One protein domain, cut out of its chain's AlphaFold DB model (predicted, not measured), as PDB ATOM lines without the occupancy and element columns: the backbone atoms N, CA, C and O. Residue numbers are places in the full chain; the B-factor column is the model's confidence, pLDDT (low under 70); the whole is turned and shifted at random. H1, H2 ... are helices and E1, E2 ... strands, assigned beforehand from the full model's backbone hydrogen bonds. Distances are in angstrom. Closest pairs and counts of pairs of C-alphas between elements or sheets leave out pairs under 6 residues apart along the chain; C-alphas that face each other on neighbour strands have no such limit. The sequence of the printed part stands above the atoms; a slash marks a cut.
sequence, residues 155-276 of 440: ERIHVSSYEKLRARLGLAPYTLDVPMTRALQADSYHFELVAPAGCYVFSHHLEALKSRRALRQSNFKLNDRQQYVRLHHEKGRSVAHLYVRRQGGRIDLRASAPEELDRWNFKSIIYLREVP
ATOM      1  N   GLU A 155     -29.450   5.815 -35.258       50.28
ATOM      2  CA  GLU A 155     -29.381   4.433 -34.739       50.28
ATOM      3  C   GLU A 155     -28.056   4.054 -34.044       50.28
ATOM      4  O   GLU A 155     -27.964   3.009 -33.403       50.28
ATOM      5  N   ARG A 156     -27.016   4.890 -34.152       53.50
ATOM      6  CA  ARG A 156     -25.716   4.705 -33.486       53.50
ATOM      7  C   ARG A 156     -25.451   5.682 -32.341       53.50
ATOM      8  O   ARG A 156     -24.385   5.616 -31.737       53.50
ATOM      9  N   ILE A 157     -26.394   6.573 -32.055       61.00
ATOM     10  CA  ILE A 157     -26.273   7.599 -31.025       61.00
ATOM     11  C   ILE A 157     -26.630   6.978 -29.686       61.00
ATOM     12  O   ILE A 157     -27.736   6.484 -29.464       61.00
ATOM     13  N   HIS A 158     -25.671   6.991 -28.768       65.50
ATOM     14  CA  HIS A 158     -25.943   6.551 -27.415       65.50
ATOM     15  C   HIS A 158     -26.775   7.612 -26.682       65.50
ATOM     16  O   HIS A 158     -26.274   8.685 -26.355       65.50
ATOM     17  N   VAL A 159     -28.035   7.299 -26.374       71.81
ATOM     18  CA  VAL A 159     -28.933   8.221 -25.665       71.81
ATOM     19  C   VAL A 159     -28.828   7.996 -24.155       71.81
ATOM     20  O   VAL A 159     -29.263   6.964 -23.632       71.81
ATOM     21  N   SER A 160     -28.254   8.967 -23.442       81.12
ATOM     22  CA  SER A 160     -28.172   8.933 -21.977       81.12
ATOM     23  C   SER A 160     -29.565   9.032 -21.330       81.12
ATOM     24  O   SER A 160     -30.507   9.543 -21.933       81.12
ATOM     25  N   SER A 161     -29.717   8.582 -20.080       86.00
ATOM     26  CA  SER A 161     -30.985   8.731 -19.340       86.00
ATOM     27  C   SER A 161     -31.415  10.195 -19.196       86.00
ATOM     28  O   SER A 161     -32.610  10.482 -19.201       86.00
ATOM     29  N   TYR A 162     -30.447  11.116 -19.130       86.44
ATOM     30  CA  TYR A 162     -30.689  12.558 -19.133       86.44
ATOM     31  C   TYR A 162     -31.357  13.007 -20.441       86.44
ATOM     32  O   TYR A 162     -32.392  13.667 -20.405       86.44
ATOM     33  N   GLU A 163     -30.841  12.568 -21.593       85.81
ATOM     34  CA  GLU A 163     -31.443  12.862 -22.902       85.81
ATOM     35  C   GLU A 163     -32.814  12.192 -23.073       85.81
ATOM     36  O   GLU A 163     -33.725  12.784 -23.646       85.81
ATOM     37  N   LYS A 164     -33.016  10.987 -22.516       87.81
ATOM     38  CA  LYS A 164     -34.338  10.331 -22.511       87.81
ATOM     39  C   LYS A 164     -35.371  11.145 -21.735       87.81
ATOM     40  O   LYS A 164     -36.506  11.266 -22.185       87.81
ATOM     41  N   LEU A 165     -34.997  11.686 -20.573       89.25
ATOM     42  CA  LEU A 165     -35.880  12.551 -19.791       89.25
ATOM     43  C   LEU A 165     -36.198  13.840 -20.554       89.25
ATOM     44  O   LEU A 165     -37.363  14.209 -20.643       89.25
ATOM     45  N   ARG A 166     -35.191  14.482 -21.158       88.94
ATOM     46  CA  ARG A 166     -35.392  15.662 -22.011       88.94
ATOM     47  C   ARG A 166     -36.378  15.384 -23.142       88.94
ATOM     48  O   ARG A 166     -37.357  16.109 -23.269       88.94
ATOM     49  N   ALA A 167     -36.180  14.291 -23.877       86.50
ATOM     50  CA  ALA A 167     -37.068  13.892 -24.962       86.50
ATOM     51  C   ALA A 167     -38.511  13.654 -24.482       86.50
ATOM     52  O   ALA A 167     -39.453  14.094 -25.135       86.50
ATOM     53  N   ARG A 168     -38.703  13.022 -23.311       88.94
ATOM     54  CA  ARG A 168     -40.039  12.844 -22.702       88.94
ATOM     55  C   ARG A 168     -40.728  14.167 -22.371       88.94
ATOM     56  O   ARG A 168     -41.949  14.227 -22.401       88.94
ATOM     57  N   LEU A 169     -39.954  15.199 -22.050       87.44
ATOM     58  CA  LEU A 169     -40.445  16.543 -21.749       87.44
ATOM     59  C   LEU A 169     -40.556  17.429 -23.004       87.44
ATOM     60  O   LEU A 169     -40.793  18.625 -22.878       87.44
ATOM     61  N   GLY A 170     -40.361  16.873 -24.209       85.19
ATOM     62  CA  GLY A 170     -40.399  17.626 -25.466       85.19
ATOM     63  C   GLY A 170     -39.182  18.531 -25.697       85.19
ATOM     64  O   GLY A 170     -39.212  19.388 -26.577       85.19
ATOM     65  N   LEU A 171     -38.108  18.352 -24.923       85.62
ATOM     66  CA  LEU A 171     -36.881  19.131 -25.048       85.62
ATOM     67  C   LEU A 171     -35.941  18.520 -26.095       85.62
ATOM     68  O   LEU A 171     -35.757  17.305 -26.170       85.62
ATOM     69  N   ALA A 172     -35.297  19.394 -26.864       83.62
ATOM     70  CA  ALA A 172     -34.236  19.077 -27.804       83.62
ATOM     71  C   ALA A 172     -33.013  18.477 -27.083       83.62
ATOM     72  O   ALA A 172     -32.752  18.801 -25.911       83.62
ATOM     73  N   PRO A 173     -32.240  17.618 -27.769       82.00
ATOM     74  CA  PRO A 173     -31.072  16.989 -27.178       82.00
ATOM     75  C   PRO A 173     -30.015  18.025 -26.791       82.00
ATOM     76  O   PRO A 173     -29.773  18.994 -27.508       82.00
ATOM     77  N   TYR A 174     -29.383  17.799 -25.644       84.50
ATOM     78  CA  TYR A 174     -28.276  18.619 -25.140       84.50
ATOM     79  C   TYR A 174     -26.917  18.141 -25.682       84.50
ATOM     80  O   TYR A 174     -25.967  18.917 -25.810       84.50
ATOM     81  N   THR A 175     -26.833  16.857 -26.025       87.69
ATOM     82  CA  THR A 175     -25.633  16.192 -26.533       87.69
ATOM     83  C   THR A 175     -25.856  15.709 -27.960       87.69
ATOM     84  O   THR A 175     -26.820  14.993 -28.233       87.69
ATOM     85  N   LEU A 176     -24.931  16.042 -28.858       86.00
ATOM     86  CA  LEU A 176     -24.869  15.508 -30.212       86.00
ATOM     87  C   LEU A 176     -23.737  14.486 -30.308       86.00
ATOM     88  O   LEU A 176     -22.595  14.769 -29.946       86.00
ATOM     89  N   ASP A 177     -24.070  13.298 -30.803       86.94
ATOM     90  CA  ASP A 177     -23.133  12.206 -31.050       86.94
ATOM     91  C   ASP A 177     -23.041  11.986 -32.560       86.94
ATOM     92  O   ASP A 177     -23.998  11.537 -33.194       86.94
ATOM     93  N   VAL A 178     -21.907  12.357 -33.151       86.31
ATOM     94  CA  VAL A 178     -21.718  12.325 -34.603       86.31
ATOM     95  C   VAL A 178     -20.638  11.300 -34.963       86.31
ATOM     96  O   VAL A 178     -19.457  11.529 -34.692       86.31
ATOM     97  N   PRO A 179     -20.990  10.161 -35.586       85.19
ATOM     98  CA  PRO A 179     -20.013   9.166 -36.024       85.19
ATOM     99  C   PRO A 179     -19.055   9.703 -37.100       85.19
ATOM    100  O   PRO A 179     -19.486  10.167 -38.151       85.19
ATOM    101  N   MET A 180     -17.749   9.535 -36.885       85.62
ATOM    102  CA  MET A 180     -16.661  10.010 -37.754       85.62
ATOM    103  C   MET A 180     -15.978   8.858 -38.505       85.62
ATOM    104  O   MET A 180     -14.756   8.794 -38.629       85.62
ATOM    105  N   THR A 181     -16.766   7.921 -39.034       78.56
ATOM    106  CA  THR A 181     -16.271   6.654 -39.618       78.56
ATOM    107  C   THR A 181     -15.383   6.812 -40.854       78.56
ATOM    108  O   THR A 181     -14.749   5.854 -41.291       78.56
ATOM    109  N   ARG A 182     -15.336   8.010 -41.447       76.38
ATOM    110  CA  ARG A 182     -14.551   8.298 -42.656       76.38
ATOM    111  C   ARG A 182     -13.383   9.242 -42.428       76.38
ATOM    112  O   ARG A 182     -12.610   9.455 -43.357       76.38
ATOM    113  N   ALA A 183     -13.231   9.783 -41.223       85.00
ATOM    114  CA  ALA A 183     -12.262  10.844 -40.978       85.00
ATOM    115  C   ALA A 183     -10.816  10.427 -41.299       85.00
ATOM    116  O   ALA A 183     -10.034  11.245 -41.763       85.00
ATOM    117  N   LEU A 184     -10.485   9.142 -41.128       83.25
ATOM    118  CA  LEU A 184      -9.160   8.584 -41.436       83.25
ATOM    119  C   LEU A 184      -9.057   7.932 -42.827       83.25
ATOM    120  O   LEU A 184      -7.983   7.473 -43.210       83.25
ATOM    121  N   GLN A 185     -10.160   7.856 -43.576       78.75
ATOM    122  CA  GLN A 185     -10.173   7.301 -44.937       78.75
ATOM    123  C   GLN A 185      -9.814   8.357 -45.986       78.75
ATOM    124  O   GLN A 185      -9.295   8.018 -47.048       78.75
ATOM    125  N   ALA A 186     -10.107   9.626 -45.698       80.88
ATOM    126  CA  ALA A 186      -9.737  10.750 -46.541       80.88
ATOM    127  C   ALA A 186      -8.299  11.208 -46.250       80.88
ATOM    128  O   ALA A 186      -7.779  11.019 -45.151       80.88
ATOM    129  N   ASP A 187      -7.660  11.839 -47.236       84.94
ATOM    130  CA  ASP A 187      -6.340  12.453 -47.048       84.94
ATOM    131  C   ASP A 187      -6.425  13.673 -46.114       84.94
ATOM    132  O   ASP A 187      -5.570  13.873 -45.249       84.94
ATOM    133  N   SER A 188      -7.514  14.433 -46.244       88.31
ATOM    134  CA  SER A 188      -7.913  15.511 -45.344       88.31
ATOM    135  C   SER A 188      -9.416  15.424 -45.097       88.31
ATOM    136  O   SER A 188     -10.196  15.224 -46.029       88.31
ATOM    137  N   TYR A 189      -9.825  15.588 -43.847       90.00
ATOM    138  CA  TYR A 189     -11.213  15.564 -43.413       90.00
ATOM    139  C   TYR A 189     -11.477  16.752 -42.494       90.00
ATOM    140  O   TYR A 189     -10.762  16.963 -41.514       90.00
ATOM    141  N   HIS A 190     -12.513  17.515 -42.820       91.06
ATOM    142  CA  HIS A 190     -12.989  18.635 -42.024       91.06
ATOM    143  C   HIS A 190     -14.430  18.337 -41.625       91.06
ATOM    144  O   HIS A 190     -15.268  18.043 -42.477       91.06
ATOM    145  N   PHE A 191     -14.702  18.395 -40.331       90.88
ATOM    146  CA  PHE A 191     -16.048  18.400 -39.789       90.88
ATOM    147  C   PHE A 191     -16.303  19.727 -39.084       90.88
ATOM    148  O   PHE A 191     -15.500  20.147 -38.253       90.88
ATOM    149  N   GLU A 192     -17.423  20.351 -39.417       90.56
ATOM    150  CA  GLU A 192     -17.904  21.585 -38.815       90.56
ATOM    151  C   GLU A 192     -19.349  21.371 -38.364       90.56
ATOM    152  O   GLU A 192     -20.167  20.804 -39.092       90.56
ATOM    153  N   LEU A 193     -19.652  21.815 -37.148       89.56
ATOM    154  CA  LEU A 193     -21.007  21.888 -36.631       89.56
ATOM    155  C   LEU A 193     -21.280  23.288 -36.114       89.56
ATOM    156  O   LEU A 193     -20.633  23.738 -35.170       89.56
ATOM    157  N   VAL A 194     -22.295  23.923 -36.691       89.81
ATOM    158  CA  VAL A 194     -22.828  25.193 -36.210       89.81
ATOM    159  C   VAL A 194     -23.955  24.900 -35.221       89.81
ATOM    160  O   VAL A 194     -24.961  24.272 -35.554       89.81
ATOM    161  N   ALA A 195     -23.760  25.315 -33.975       87.06
ATOM    162  CA  ALA A 195     -24.764  25.293 -32.932       87.06
ATOM    163  C   ALA A 195     -25.970  26.151 -33.350       87.06
ATOM    164  O   ALA A 195     -25.795  27.215 -33.949       87.06
ATOM    165  N   PRO A 196     -27.196  25.728 -33.012       84.81
ATOM    166  CA  PRO A 196     -28.381  26.514 -33.310       84.81
ATOM    167  C   PRO A 196     -28.352  27.894 -32.641       84.81
ATOM    168  O   PRO A 196     -27.688  28.094 -31.620       84.81
ATOM    169  N   ALA A 197     -29.134  28.833 -33.177       83.81
ATOM    170  CA  ALA A 197     -29.263  30.170 -32.607       83.81
ATOM    171  C   ALA A 197     -29.647  30.119 -31.114       83.81
ATOM    172  O   ALA A 197     -30.506  29.334 -30.702       83.81
ATOM    173  N   GLY A 198     -28.997  30.965 -30.308       84.06
ATOM    174  CA  GLY A 198     -29.169  30.996 -28.852       84.06
ATOM    175  C   GLY A 198     -28.381  29.924 -28.092       84.06
ATOM    176  O   GLY A 198     -28.477  29.869 -26.867       84.06
ATOM    177  N   CYS A 199     -27.584  29.094 -28.773       88.00
ATOM    178  CA  CYS A 199     -26.713  28.105 -28.150       88.00
ATOM    179  C   CYS A 199     -25.234  28.313 -28.511       88.00
ATOM    180  O   CYS A 199     -24.894  28.859 -29.558       88.00
ATOM    181  N   TYR A 200     -24.350  27.824 -27.647       88.19
ATOM    182  CA  TYR A 200     -22.912  27.749 -27.876       88.19
ATOM    183  C   TYR A 200     -22.398  26.328 -27.635       88.19
ATOM    184  O   TYR A 200     -23.036  25.514 -26.954       88.19
ATOM    185  N   VAL A 201     -21.222  26.033 -28.184       89.06
ATOM    186  CA  VAL A 201     -20.534  24.759 -27.977       89.06
ATOM    187  C   VAL A 201     -19.843  24.798 -26.619       89.06
ATOM    188  O   VAL A 201     -18.836  25.477 -26.429       89.06
ATOM    189  N   PHE A 202     -20.408  24.081 -25.650       86.75
ATOM    190  CA  PHE A 202     -19.886  24.024 -24.285       86.75
ATOM    191  C   PHE A 202     -18.665  23.116 -24.170       86.75
ATOM    192  O   PHE A 202     -17.729  23.407 -23.433       86.75
ATOM    193  N   SER A 203     -18.696  21.986 -24.870       88.00
ATOM    194  CA  SER A 203     -17.595  21.035 -24.884       88.00
ATOM    195  C   SER A 203     -17.653  20.211 -26.159       88.00
ATOM    196  O   SER A 203     -18.734  19.881 -26.653       88.00
ATOM    197  N   HIS A 204     -16.480  19.890 -26.687       90.44
ATOM    198  CA  HIS A 204     -16.309  19.051 -27.860       90.44
ATOM    199  C   HIS A 204     -15.123  18.123 -27.623       90.44
ATOM    200  O   HIS A 204     -14.012  18.573 -27.342       90.44
ATOM    201  N   HIS A 205     -15.360  16.818 -27.718       91.44
ATOM    202  CA  HIS A 205     -14.322  15.804 -27.570       91.44
ATOM    203  C   HIS A 205     -14.587  14.600 -28.474       91.44
ATOM    204  O   HIS A 205     -15.652  14.465 -29.079       91.44
ATOM    205  N   LEU A 206     -13.593  13.723 -28.592       92.50
ATOM    206  CA  LEU A 206     -13.683  12.510 -29.403       92.50
ATOM    207  C   LEU A 206     -13.814  11.285 -28.505       92.50
ATOM    208  O   LEU A 206     -13.128  11.180 -27.489       92.50
ATOM    209  N   GLU A 207     -14.647  10.332 -28.909       91.25
ATOM    210  CA  GLU A 207     -14.799   9.031 -28.254       91.25
ATOM    211  C   GLU A 207     -14.675   7.899 -29.272       91.25
ATOM    212  O   GLU A 207     -14.941   8.079 -30.460       91.25
ATOM    213  N   ALA A 208     -14.296   6.701 -28.828       87.81
ATOM    214  CA  ALA A 208     -14.386   5.519 -29.684       87.81
ATOM    215  C   ALA A 208     -15.849   5.255 -30.098       87.81
ATOM    216  O   ALA A 208     -16.774   5.501 -29.333       87.81
ATOM    217  N   LEU A 209     -16.094   4.722 -31.300       83.56
ATOM    218  CA  LEU A 209     -17.471   4.623 -31.808       83.56
ATOM    219  C   LEU A 209     -18.384   3.749 -30.920       83.56
ATOM    220  O   LEU A 209     -19.559   4.054 -30.741       83.56
ATOM    221  N   LYS A 210     -17.843   2.660 -30.363       81.69
ATOM    222  CA  LYS A 210     -18.594   1.669 -29.571       81.69
ATOM    223  C   LYS A 210     -18.435   1.820 -28.054       81.69
ATOM    224  O   LYS A 210     -18.999   1.024 -27.310       81.69
ATOM    225  N   SER A 211     -17.659   2.789 -27.572       81.25
ATOM    226  CA  SER A 211     -17.421   2.972 -26.136       81.25
ATOM    227  C   SER A 211     -17.325   4.449 -25.770       81.25
ATOM    228  O   SER A 211     -17.109   5.294 -26.625       81.25
ATOM    229  N   ARG A 212     -17.452   4.783 -24.483       83.81
ATOM    230  CA  ARG A 212     -17.294   6.169 -23.997       83.81
ATOM    231  C   ARG A 212     -15.838   6.540 -23.710       83.81
ATOM    232  O   ARG A 212     -15.548   7.433 -22.921       83.81
ATOM    233  N   ARG A 213     -14.893   5.787 -24.279       88.19
ATOM    234  CA  ARG A 213     -13.474   6.038 -24.055       88.19
ATOM    235  C   ARG A 213     -13.075   7.276 -24.844       88.19
ATOM    236  O   ARG A 213     -13.045   7.219 -26.074       88.19
ATOM    237  N   ALA A 214     -12.735   8.345 -24.129       90.00
ATOM    238  CA  ALA A 214     -12.192   9.555 -24.725       90.00
ATOM    239  C   ALA A 214     -10.913   9.244 -25.517       90.00
ATOM    240  O   ALA A 214     -10.051   8.487 -25.060       90.00
ATOM    241  N   LEU A 215     -10.800   9.829 -26.705       90.31
ATOM    242  CA  LEU A 215      -9.652   9.694 -27.588       90.31
ATOM    243  C   LEU A 215      -8.862  10.999 -27.605       90.31
ATOM    244  O   LEU A 215      -9.411  12.086 -27.778       90.31
ATOM    245  N   ARG A 216      -7.551  10.870 -27.444       89.56
ATOM    246  CA  ARG A 216      -6.565  11.940 -27.574       89.56
ATOM    247  C   ARG A 216      -5.744  11.725 -28.837       89.56
ATOM    248  O   ARG A 216      -5.746  10.635 -29.405       89.56
ATOM    249  N   GLN A 217      -4.974  12.740 -29.215       88.25
ATOM    250  CA  GLN A 217      -4.041  12.687 -30.341       88.25
ATOM    251  C   GLN A 217      -3.206  11.393 -30.334       88.25
ATOM    252  O   GLN A 217      -3.198  10.664 -31.318       88.25
ATOM    253  N   SER A 218      -2.619  11.016 -29.193       87.81
ATOM    254  CA  SER A 218      -1.795   9.803 -29.049       87.81
ATOM    255  C   SER A 218      -2.505   8.480 -29.366       87.81
ATOM    256  O   SER A 218      -1.838   7.478 -29.621       87.81
ATOM    257  N   ASN A 219      -3.841   8.448 -29.364       88.25
ATOM    258  CA  ASN A 219      -4.611   7.261 -29.729       88.25
ATOM    259  C   ASN A 219      -4.702   7.053 -31.248       88.25
ATOM    260  O   ASN A 219      -5.040   5.954 -31.685       88.25
ATOM    261  N   PHE A 220      -4.377   8.069 -32.049       87.00
ATOM    262  CA  PHE A 220      -4.434   8.030 -33.508       87.00
ATOM    263  C   PHE A 220      -3.065   7.701 -34.125       87.00
ATOM    264  O   PHE A 220      -2.509   8.494 -34.880       87.00
ATOM    265  N   LYS A 221      -2.504   6.527 -33.810       84.94
ATOM    266  CA  LYS A 221      -1.268   6.016 -34.432       84.94
ATOM    267  C   LYS A 221      -1.584   4.878 -35.394       84.94
ATOM    268  O   LYS A 221      -2.092   3.859 -34.950       84.94
ATOM    269  N   LEU A 222      -1.256   5.037 -36.673       78.44
ATOM    270  CA  LEU A 222      -1.436   4.025 -37.717       78.44
ATOM    271  C   LEU A 222      -0.063   3.638 -38.277       78.44
ATOM    272  O   LEU A 222       0.650   4.516 -38.759       78.44
ATOM    273  N   ASN A 223       0.301   2.351 -38.226       76.88
ATOM    274  CA  ASN A 223       1.610   1.836 -38.670       76.88
ATOM    275  C   ASN A 223       2.781   2.655 -38.090       76.88
ATOM    276  O   ASN A 223       3.604   3.187 -38.831       76.88
ATOM    277  N   ASP A 224       2.754   2.866 -36.769       81.31
ATOM    278  CA  ASP A 224       3.684   3.712 -36.001       81.31
ATOM    279  C   ASP A 224       3.762   5.190 -36.411       81.31
ATOM    280  O   ASP A 224       4.532   5.964 -35.842       81.31
ATOM    281  N   ARG A 225       2.896   5.642 -37.324       85.75
ATOM    282  CA  ARG A 225       2.787   7.048 -37.714       85.75
ATOM    283  C   ARG A 225       1.613   7.722 -37.028       85.75
ATOM    284  O   ARG A 225       0.451   7.320 -37.152       85.75
ATOM    285  N   GLN A 226       1.929   8.799 -36.325       89.44
ATOM    286  CA  GLN A 226       0.957   9.652 -35.663       89.44
ATOM    287  C   GLN A 226       0.121  10.405 -36.708       89.44
ATOM    288  O   GLN A 226       0.647  11.204 -37.478       89.44
ATOM    289  N   GLN A 227      -1.186  10.156 -36.730       89.25
ATOM    290  CA  GLN A 227      -2.130  10.896 -37.566       89.25
ATOM    291  C   GLN A 227      -2.360  12.276 -36.963       89.25
ATOM    292  O   GLN A 227      -2.312  12.425 -35.741       89.25
ATOM    293  N   TYR A 228      -2.619  13.287 -37.790       90.25
ATOM    294  CA  TYR A 228      -2.890  14.635 -37.300       90.25
ATOM    295  C   TYR A 228      -4.385  14.796 -37.037       90.25
ATOM    296  O   TYR A 228      -5.182  14.757 -37.971       90.25
ATOM    297  N   VAL A 229      -4.767  14.963 -35.770       90.25
ATOM    298  CA  VAL A 229      -6.148  15.209 -35.351       90.25
ATOM    299  C   VAL A 229      -6.157  16.465 -34.493       90.25
ATOM    300  O   VAL A 229      -5.686  16.473 -33.358       90.25
ATOM    301  N   ARG A 230      -6.700  17.547 -35.044       89.00
ATOM    302  CA  ARG A 230      -6.883  18.805 -34.328       89.00
ATOM    303  C   ARG A 230      -8.363  19.012 -34.087       89.00
ATOM    304  O   ARG A 230      -9.146  19.188 -35.015       89.00
ATOM    305  N   LEU A 231      -8.728  18.987 -32.817       86.44
ATOM    306  CA  LEU A 231     -10.042  19.396 -32.373       86.44
ATOM    307  C   LEU A 231      -9.968  20.881 -32.038       86.44
ATOM    308  O   LEU A 231      -9.138  21.296 -31.228       86.44
ATOM    309  N   HIS A 232     -10.803  21.670 -32.694       75.25
ATOM    310  CA  HIS A 232     -10.901  23.094 -32.455       75.25
ATOM    311  C   HIS A 232     -12.360  23.405 -32.171       75.25
ATOM    312  O   HIS A 232     -13.199  23.345 -33.053       75.25
ATOM    313  N   HIS A 233     -12.684  23.720 -30.930       65.94
ATOM    314  CA  HIS A 233     -13.943  24.379 -30.637       65.94
ATOM    315  C   HIS A 233     -13.581  25.746 -30.096       65.94
ATOM    316  O   HIS A 233     -12.765  25.869 -29.176       65.94
ATOM    317  N   GLU A 234     -14.149  26.775 -30.699       59.47
ATOM    318  CA  GLU A 234     -14.004  28.115 -30.173       59.47
ATOM    319  C   GLU A 234     -14.783  28.165 -28.856       59.47
ATOM    320  O   GLU A 234     -16.013  28.066 -28.829       59.47
ATOM    321  N   LYS A 235     -14.056  28.247 -27.739       63.44
ATOM    322  CA  LYS A 235     -14.644  28.300 -26.399       63.44
ATOM    323  C   LYS A 235     -15.648  29.458 -26.340       63.44
ATOM    324  O   LYS A 235     -15.274  30.617 -26.462       63.44
ATOM    325  N   GLY A 236     -16.929  29.131 -26.188       59.00
ATOM    326  CA  GLY A 236     -18.011  30.113 -26.080       59.00
ATOM    327  C   GLY A 236     -18.610  30.634 -27.374       59.00
ATOM    328  O   GLY A 236     -19.522  31.460 -27.303       59.00
ATOM    329  N   ARG A 237     -18.191  30.117 -28.533       73.44
ATOM    330  CA  ARG A 237     -18.865  30.392 -29.807       73.44
ATOM    331  C   ARG A 237     -19.762  29.237 -30.239       73.44
ATOM    332  O   ARG A 237     -19.806  28.164 -29.635       73.44
ATOM    333  N   SER A 238     -20.532  29.486 -31.286       82.19
ATOM    334  CA  SER A 238     -21.531  28.576 -31.828       82.19
ATOM    335  C   SER A 238     -20.950  27.554 -32.806       82.19
ATOM    336  O   SER A 238     -21.719  27.019 -33.587       82.19
ATOM    337  N   VAL A 239     -19.638  27.279 -32.830       87.75
ATOM    338  CA  VAL A 239     -19.065  26.385 -33.852       87.75
ATOM    339  C   VAL A 239     -18.059  25.384 -33.275       87.75
ATOM    340  O   VAL A 239     -17.173  25.739 -32.496       87.75
ATOM    341  N   ALA A 240     -18.220  24.110 -33.647       88.94
ATOM    342  CA  ALA A 240     -17.320  23.010 -33.311       88.94
ATOM    343  C   ALA A 240     -16.626  22.497 -34.576       88.94
ATOM    344  O   ALA A 240     -17.301  22.058 -35.507       88.94
ATOM    345  N   HIS A 241     -15.294  22.511 -34.601       90.69
ATOM    346  CA  HIS A 241     -14.475  22.046 -35.719       90.69
ATOM    347  C   HIS A 241     -13.637  20.825 -35.335       90.69
ATOM    348  O   HIS A 241     -13.028  20.723 -34.266       90.69
ATOM    349  N   LEU A 242     -13.540  19.886 -36.263       91.94
ATOM    350  CA  LEU A 242     -12.611  18.772 -36.208       91.94
ATOM    351  C   LEU A 242     -11.872  18.705 -37.535       91.94
ATOM    352  O   LEU A 242     -12.474  18.500 -38.587       91.94
ATOM    353  N   TYR A 243     -10.554  18.808 -37.460       92.62
ATOM    354  CA  TYR A 243      -9.673  18.624 -38.594       92.62
ATOM    355  C   TYR A 243      -8.856  17.350 -38.414       92.62
ATOM    356  O   TYR A 243      -8.163  17.167 -37.411       92.62
ATOM    357  N   VAL A 244      -8.925  16.466 -39.402       91.56
ATOM    358  CA  VAL A 244      -8.143  15.235 -39.452       91.56
ATOM    359  C   VAL A 244      -7.355  15.218 -40.748       91.56
ATOM    360  O   VAL A 244      -7.922  15.317 -41.833       91.56
ATOM    361  N   ARG A 245      -6.038  15.065 -40.642       90.06
ATOM    362  CA  ARG A 245      -5.149  14.862 -41.783       90.06
ATOM    363  C   ARG A 245      -4.405  13.553 -41.613       90.06
ATOM    364  O   ARG A 245      -3.725  13.321 -40.607       90.06
ATOM    365  N   ARG A 246      -4.535  12.701 -42.622       87.19
ATOM    366  CA  ARG A 246      -3.883  11.399 -42.651       87.19
ATOM    367  C   ARG A 246      -2.384  11.583 -42.882       87.19
ATOM    368  O   ARG A 246      -1.968  12.374 -43.723       87.19
ATOM    369  N   GLN A 247      -1.579  10.835 -42.141       85.69
ATOM    370  CA  GLN A 247      -0.123  10.817 -42.242       85.69
ATOM    371  C   GLN A 247       0.343   9.401 -42.597       85.69
ATOM    372  O   GLN A 247       0.039   8.441 -41.889       85.69
ATOM    373  N   GLY A 248       1.100   9.254 -43.688       79.25
ATOM    374  CA  GLY A 248       1.657   7.966 -44.123       79.25
ATOM    375  C   GLY A 248       0.800   7.174 -45.116       79.25
ATOM    376  O   GLY A 248       0.164   7.750 -45.998       79.25
ATOM    377  N   GLY A 249       0.855   5.841 -45.025       68.62
ATOM    378  CA  GLY A 249       0.189   4.914 -45.950       68.62
ATOM    379  C   GLY A 249      -1.335   4.890 -45.799       68.62
ATOM    380  O   GLY A 249      -1.882   5.316 -44.778       68.62
ATOM    381  N   ARG A 250      -2.045   4.448 -46.844       69.62
ATOM    382  CA  ARG A 250      -3.507   4.280 -46.800       69.62
ATOM    383  C   ARG A 250      -3.863   3.130 -45.855       69.62
ATOM    384  O   ARG A 250      -3.137   2.143 -45.806       69.62
ATOM    385  N   ILE A 251      -4.980   3.259 -45.131       67.06
ATOM    386  CA  ILE A 251      -5.555   2.127 -44.391       67.06
ATOM    387  C   ILE A 251      -5.891   1.056 -45.426       67.06
ATOM    388  O   ILE A 251      -6.699   1.307 -46.325       67.06
ATOM    389  N   ASP A 252      -5.260  -0.110 -45.318       63.12
ATOM    390  CA  ASP A 252      -5.580  -1.223 -46.195       63.12
ATOM    391  C   ASP A 252      -6.902  -1.856 -45.754       63.12
ATOM    392  O   ASP A 252      -6.964  -2.744 -44.904       63.12
ATOM    393  N   LEU A 253      -7.990  -1.377 -46.358       56.75
ATOM    394  CA  LEU A 253      -9.336  -1.900 -46.137       56.75
ATOM    395  C   LEU A 253      -9.469  -3.388 -46.521       56.75
ATOM    396  O   LEU A 253     -10.492  -3.988 -46.198       56.75
ATOM    397  N   ARG A 254      -8.491  -3.969 -47.239       49.47
ATOM    398  CA  ARG A 254      -8.492  -5.375 -47.678       49.47
ATOM    399  C   ARG A 254      -7.839  -6.308 -46.662       49.47
ATOM    400  O   ARG A 254      -8.300  -7.437 -46.529       49.47
ATOM    401  N   ALA A 255      -6.797  -5.843 -45.973       46.66
ATOM    402  CA  ALA A 255      -6.018  -6.646 -45.029       46.66
ATOM    403  C   ALA A 255      -6.556  -6.593 -43.590       46.66
ATOM    404  O   ALA A 255      -6.308  -7.507 -42.809       46.66
ATOM    405  N   SER A 256      -7.308  -5.549 -43.233       52.00
ATOM    406  CA  SER A 256      -7.798  -5.389 -41.864       52.00
ATOM    407  C   SER A 256      -9.039  -6.227 -41.573       52.00
ATOM    408  O   SER A 256     -10.072  -6.113 -42.243       52.00
ATOM    409  N   ALA A 257      -8.971  -7.020 -40.501       53.38
ATOM    410  CA  ALA A 257     -10.142  -7.682 -39.940       53.38
ATOM    411  C   ALA A 257     -11.234  -6.639 -39.595       53.38
ATOM    412  O   ALA A 257     -10.915  -5.494 -39.257       53.38
ATOM    413  N   PRO A 258     -12.533  -6.998 -39.627       56.38
ATOM    414  CA  PRO A 258     -13.623  -6.078 -39.281       56.38
ATOM    415  C   PRO A 258     -13.439  -5.374 -37.926       56.38
ATOM    416  O   PRO A 258     -13.827  -4.218 -37.766       56.38
ATOM    417  N   GLU A 259     -12.811  -6.056 -36.969       59.19
ATOM    418  CA  GLU A 259     -12.503  -5.533 -35.637       59.19
ATOM    419  C   GLU A 259     -11.402  -4.463 -35.653       59.19
ATOM    420  O   GLU A 259     -11.491  -3.473 -34.925       59.19
ATOM    421  N   GLU A 260     -10.407  -4.593 -36.536       61.22
ATOM    422  CA  GLU A 260      -9.385  -3.564 -36.734       61.22
ATOM    423  C   GLU A 260      -9.968  -2.316 -37.390       61.22
ATOM    424  O   GLU A 260      -9.657  -1.204 -36.975       61.22
ATOM    425  N   LEU A 261     -10.869  -2.474 -38.364       62.38
ATOM    426  CA  LEU A 261     -11.585  -1.345 -38.967       62.38
ATOM    427  C   LEU A 261     -12.429  -0.591 -37.932       62.38
ATOM    428  O   LEU A 261     -12.527   0.635 -37.977       62.38
ATOM    429  N   ASP A 262     -13.011  -1.312 -36.973       65.31
ATOM    430  CA  ASP A 262     -13.774  -0.717 -35.881       65.31
ATOM    431  C   ASP A 262     -12.900  -0.010 -34.834       65.31
ATOM    432  O   ASP A 262     -13.373   0.945 -34.217       65.31
ATOM    433  N   ARG A 263     -11.624  -0.392 -34.679       69.00
ATOM    434  CA  ARG A 263     -10.661   0.306 -33.802       69.00
ATOM    435  C   ARG A 263     -10.428   1.756 -34.229       69.00
ATOM    436  O   ARG A 263     -10.212   2.615 -33.376       69.00
ATOM    437  N   TRP A 264     -10.474   2.020 -35.533       73.75
ATOM    438  CA  TRP A 264     -10.242   3.345 -36.117       73.75
ATOM    439  C   TRP A 264     -11.515   4.182 -36.241       73.75
ATOM    440  O   TRP A 264     -11.448   5.367 -36.564       73.75
ATOM    441  N   ASN A 265     -12.676   3.585 -35.972       82.19
ATOM    442  CA  ASN A 265     -13.940   4.294 -35.970       82.19
ATOM    443  C   ASN A 265     -14.123   5.031 -34.642       82.19
ATOM    444  O   ASN A 265     -14.155   4.441 -33.559       82.19
ATOM    445  N   PHE A 266     -14.321   6.337 -34.739       87.88
ATOM    446  CA  PHE A 266     -14.595   7.199 -33.602       87.88
ATOM    447  C   PHE A 266     -15.822   8.063 -33.869       87.88
ATOM    448  O   PHE A 266     -16.408   8.030 -34.953       87.88
ATOM    449  N   LYS A 267     -16.234   8.805 -32.852       89.62
ATOM    450  CA  LYS A 267     -17.352   9.734 -32.893       89.62
ATOM    451  C   LYS A 267     -16.962  11.046 -32.226       89.62
ATOM    452  O   LYS A 267     -16.111  11.079 -31.339       89.62
ATOM    453  N   SER A 268     -17.571  12.115 -32.705       91.25
ATOM    454  CA  SER A 268     -17.465  13.451 -32.151       91.25
ATOM    455  C   SER A 268     -18.628  13.666 -31.195       91.25
ATOM    456  O   SER A 268     -19.782  13.590 -31.618       91.25
ATOM    457  N   ILE A 269     -18.326  13.929 -29.928       90.50
ATOM    458  CA  ILE A 269     -19.317  14.255 -28.904       90.50
ATOM    459  C   ILE A 269     -19.293  15.755 -28.674       90.50
ATOM    460  O   ILE A 269     -18.249  16.327 -28.361       90.50
ATOM    461  N   ILE A 270     -20.446  16.390 -28.860       89.81
ATOM    462  CA  ILE A 270     -20.594  17.839 -28.779       89.81
ATOM    463  C   ILE A 270     -21.714  18.145 -27.796       89.81
ATOM    464  O   ILE A 270     -22.838  17.671 -27.951       89.81
ATOM    465  N   TYR A 271     -21.410  18.951 -26.788       89.06
ATOM    466  CA  TYR A 271     -22.385  19.444 -25.827       89.06
ATOM    467  C   TYR A 271     -22.754  20.876 -26.164       89.06
ATOM    468  O   TYR A 271     -21.881  21.739 -26.278       89.06
ATOM    469  N   LEU A 272     -24.051  21.130 -26.279       88.62
ATOM    470  CA  LEU A 272     -24.588  22.449 -26.575       88.62
ATOM    471  C   LEU A 272     -25.223  23.036 -25.321       88.62
ATOM    472  O   LEU A 272     -25.979  22.363 -24.628       88.62
ATOM    473  N   ARG A 273     -24.942  24.305 -25.032       87.81
ATOM    474  CA  ARG A 273     -25.608  25.049 -23.956       87.81
ATOM    475  C   ARG A 273     -26.275  26.288 -24.496       87.81
ATOM    476  O   ARG A 273     -25.792  26.895 -25.439       87.81
ATOM    477  N   GLU A 274     -27.363  26.673 -23.853       88.12
ATOM    478  CA  GLU A 274     -27.987  27.970 -24.067       88.12
ATOM    479  C   GLU A 274     -27.035  29.104 -23.657       88.12
ATOM    480  O   GLU A 274     -26.381  29.024 -22.614       88.12
ATOM    481  N   VAL A 275     -26.961  30.155 -24.475       89.31
ATOM    482  CA  VAL A 275     -26.238  31.386 -24.143       89.31
ATOM    483  C   VAL A 275     -27.001  32.103 -23.018       89.31
ATOM    484  O   VAL A 275     -28.176  32.434 -23.197       89.31
ATOM    485  N   PRO A 276     -26.384  32.336 -21.845       88.38
ATOM    486  CA  PRO A 276     -27.056  33.018 -20.745       88.38
ATOM    487  C   PRO A 276     -27.365  34.490 -21.099       88.38
ATOM    488  O   PRO A 276     -26.632  35.099 -21.874       88.38
TER     489      PRO A 276
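Overview. This is residues 155 to 276 of the 440 residues of an uncharacterized protein of Micromonospora sp. NRRL B-16802 (UniProt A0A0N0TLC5). Two small three-stranded sheets lie face to face as a sandwich, E1, E6 and E3 in one and E2, E5 and E4 in the other, their strands running nearly in line with the long axis. Two short helices lie off the sheets, H1 towards one end of that axis and H2 towards the other, where residues 254 to 260, of which 258 to 260 belong to H2, stick out. The 122 printed residues hold two named helices and six named strands, in the order H1 E1 E2 E3 E4 E5 H2 E6; the class is mixed, helices and strands, with 58 residues in named elements, under half. Both sheets are antiparallel, in the orders E1 E6 E3 and E2 E5 E4. The whole is compact, with a radius of gyration of the C-alphas of 15.8 A, yet elongated, spanning 48 by 27 by 19 A.

Along the chain. In the first sheet, E1 is residues 175 to 179, 13.1 A; E6 is residues 266 to 274, 26.5 A, ending at C-alpha 274 (-27.987, 27.970, -24.067); and E3 is residues 199 to 208, 25.8 A, and bends by 54 degrees at residue 202. In the second, E2 is residues 188 to 194, 20.0 A; E5 is residues 239 to 245, 19.7 A; and E4 is residues 228 to 233, 16.2 A. H1 is residues 161 to 168, 10.5 A, beginning at C-alpha 161 (-30.985, 8.731, -19.340). H2 is residues 258 to 263, 8.9 A.

Arrangement. In the first sheet, only just strongly twisted with C-alphas up to 4.0 A off its best plane, N 176 and O 270 are 2.8 A apart between E1 and E6, and N 269 and O 205 are 2.9 A apart between E6 and E3. In the second, N 191 and O 242, between E2 and E5, are within hydrogen-bond range at 2.8 A, and so are N 230 and O 243, between E4 and E5, a hairpin, at 2.8 A. The facing parts of the sheets are 9.6 A centre to centre, with best planes 21 degrees apart. Across the sandwich, the closest C-alphas of E3 and E5 are Val 201 and Val 239, 6.3 A. Neither helix is on either sheet; the closest C-alphas of H1 and E1, Glu 163 and Thr 175, are 7.6 A apart. In both helices every O i to N i+4 pair is within hydrogen-bond range.

Size, cuts and confidence. The farthest C-alphas, of Ala 255 and Pro 276, are 51.0 A apart. The printed part has no cut. The links E3 to E4 and E5 to H2 are long; in the first, residues 214 to 215 pair with residues 206 to 207 of E3. Mean pLDDT of the printed part is 81.3, with residues 155 to 158, 233 to 236 and 249 to 263 under 70.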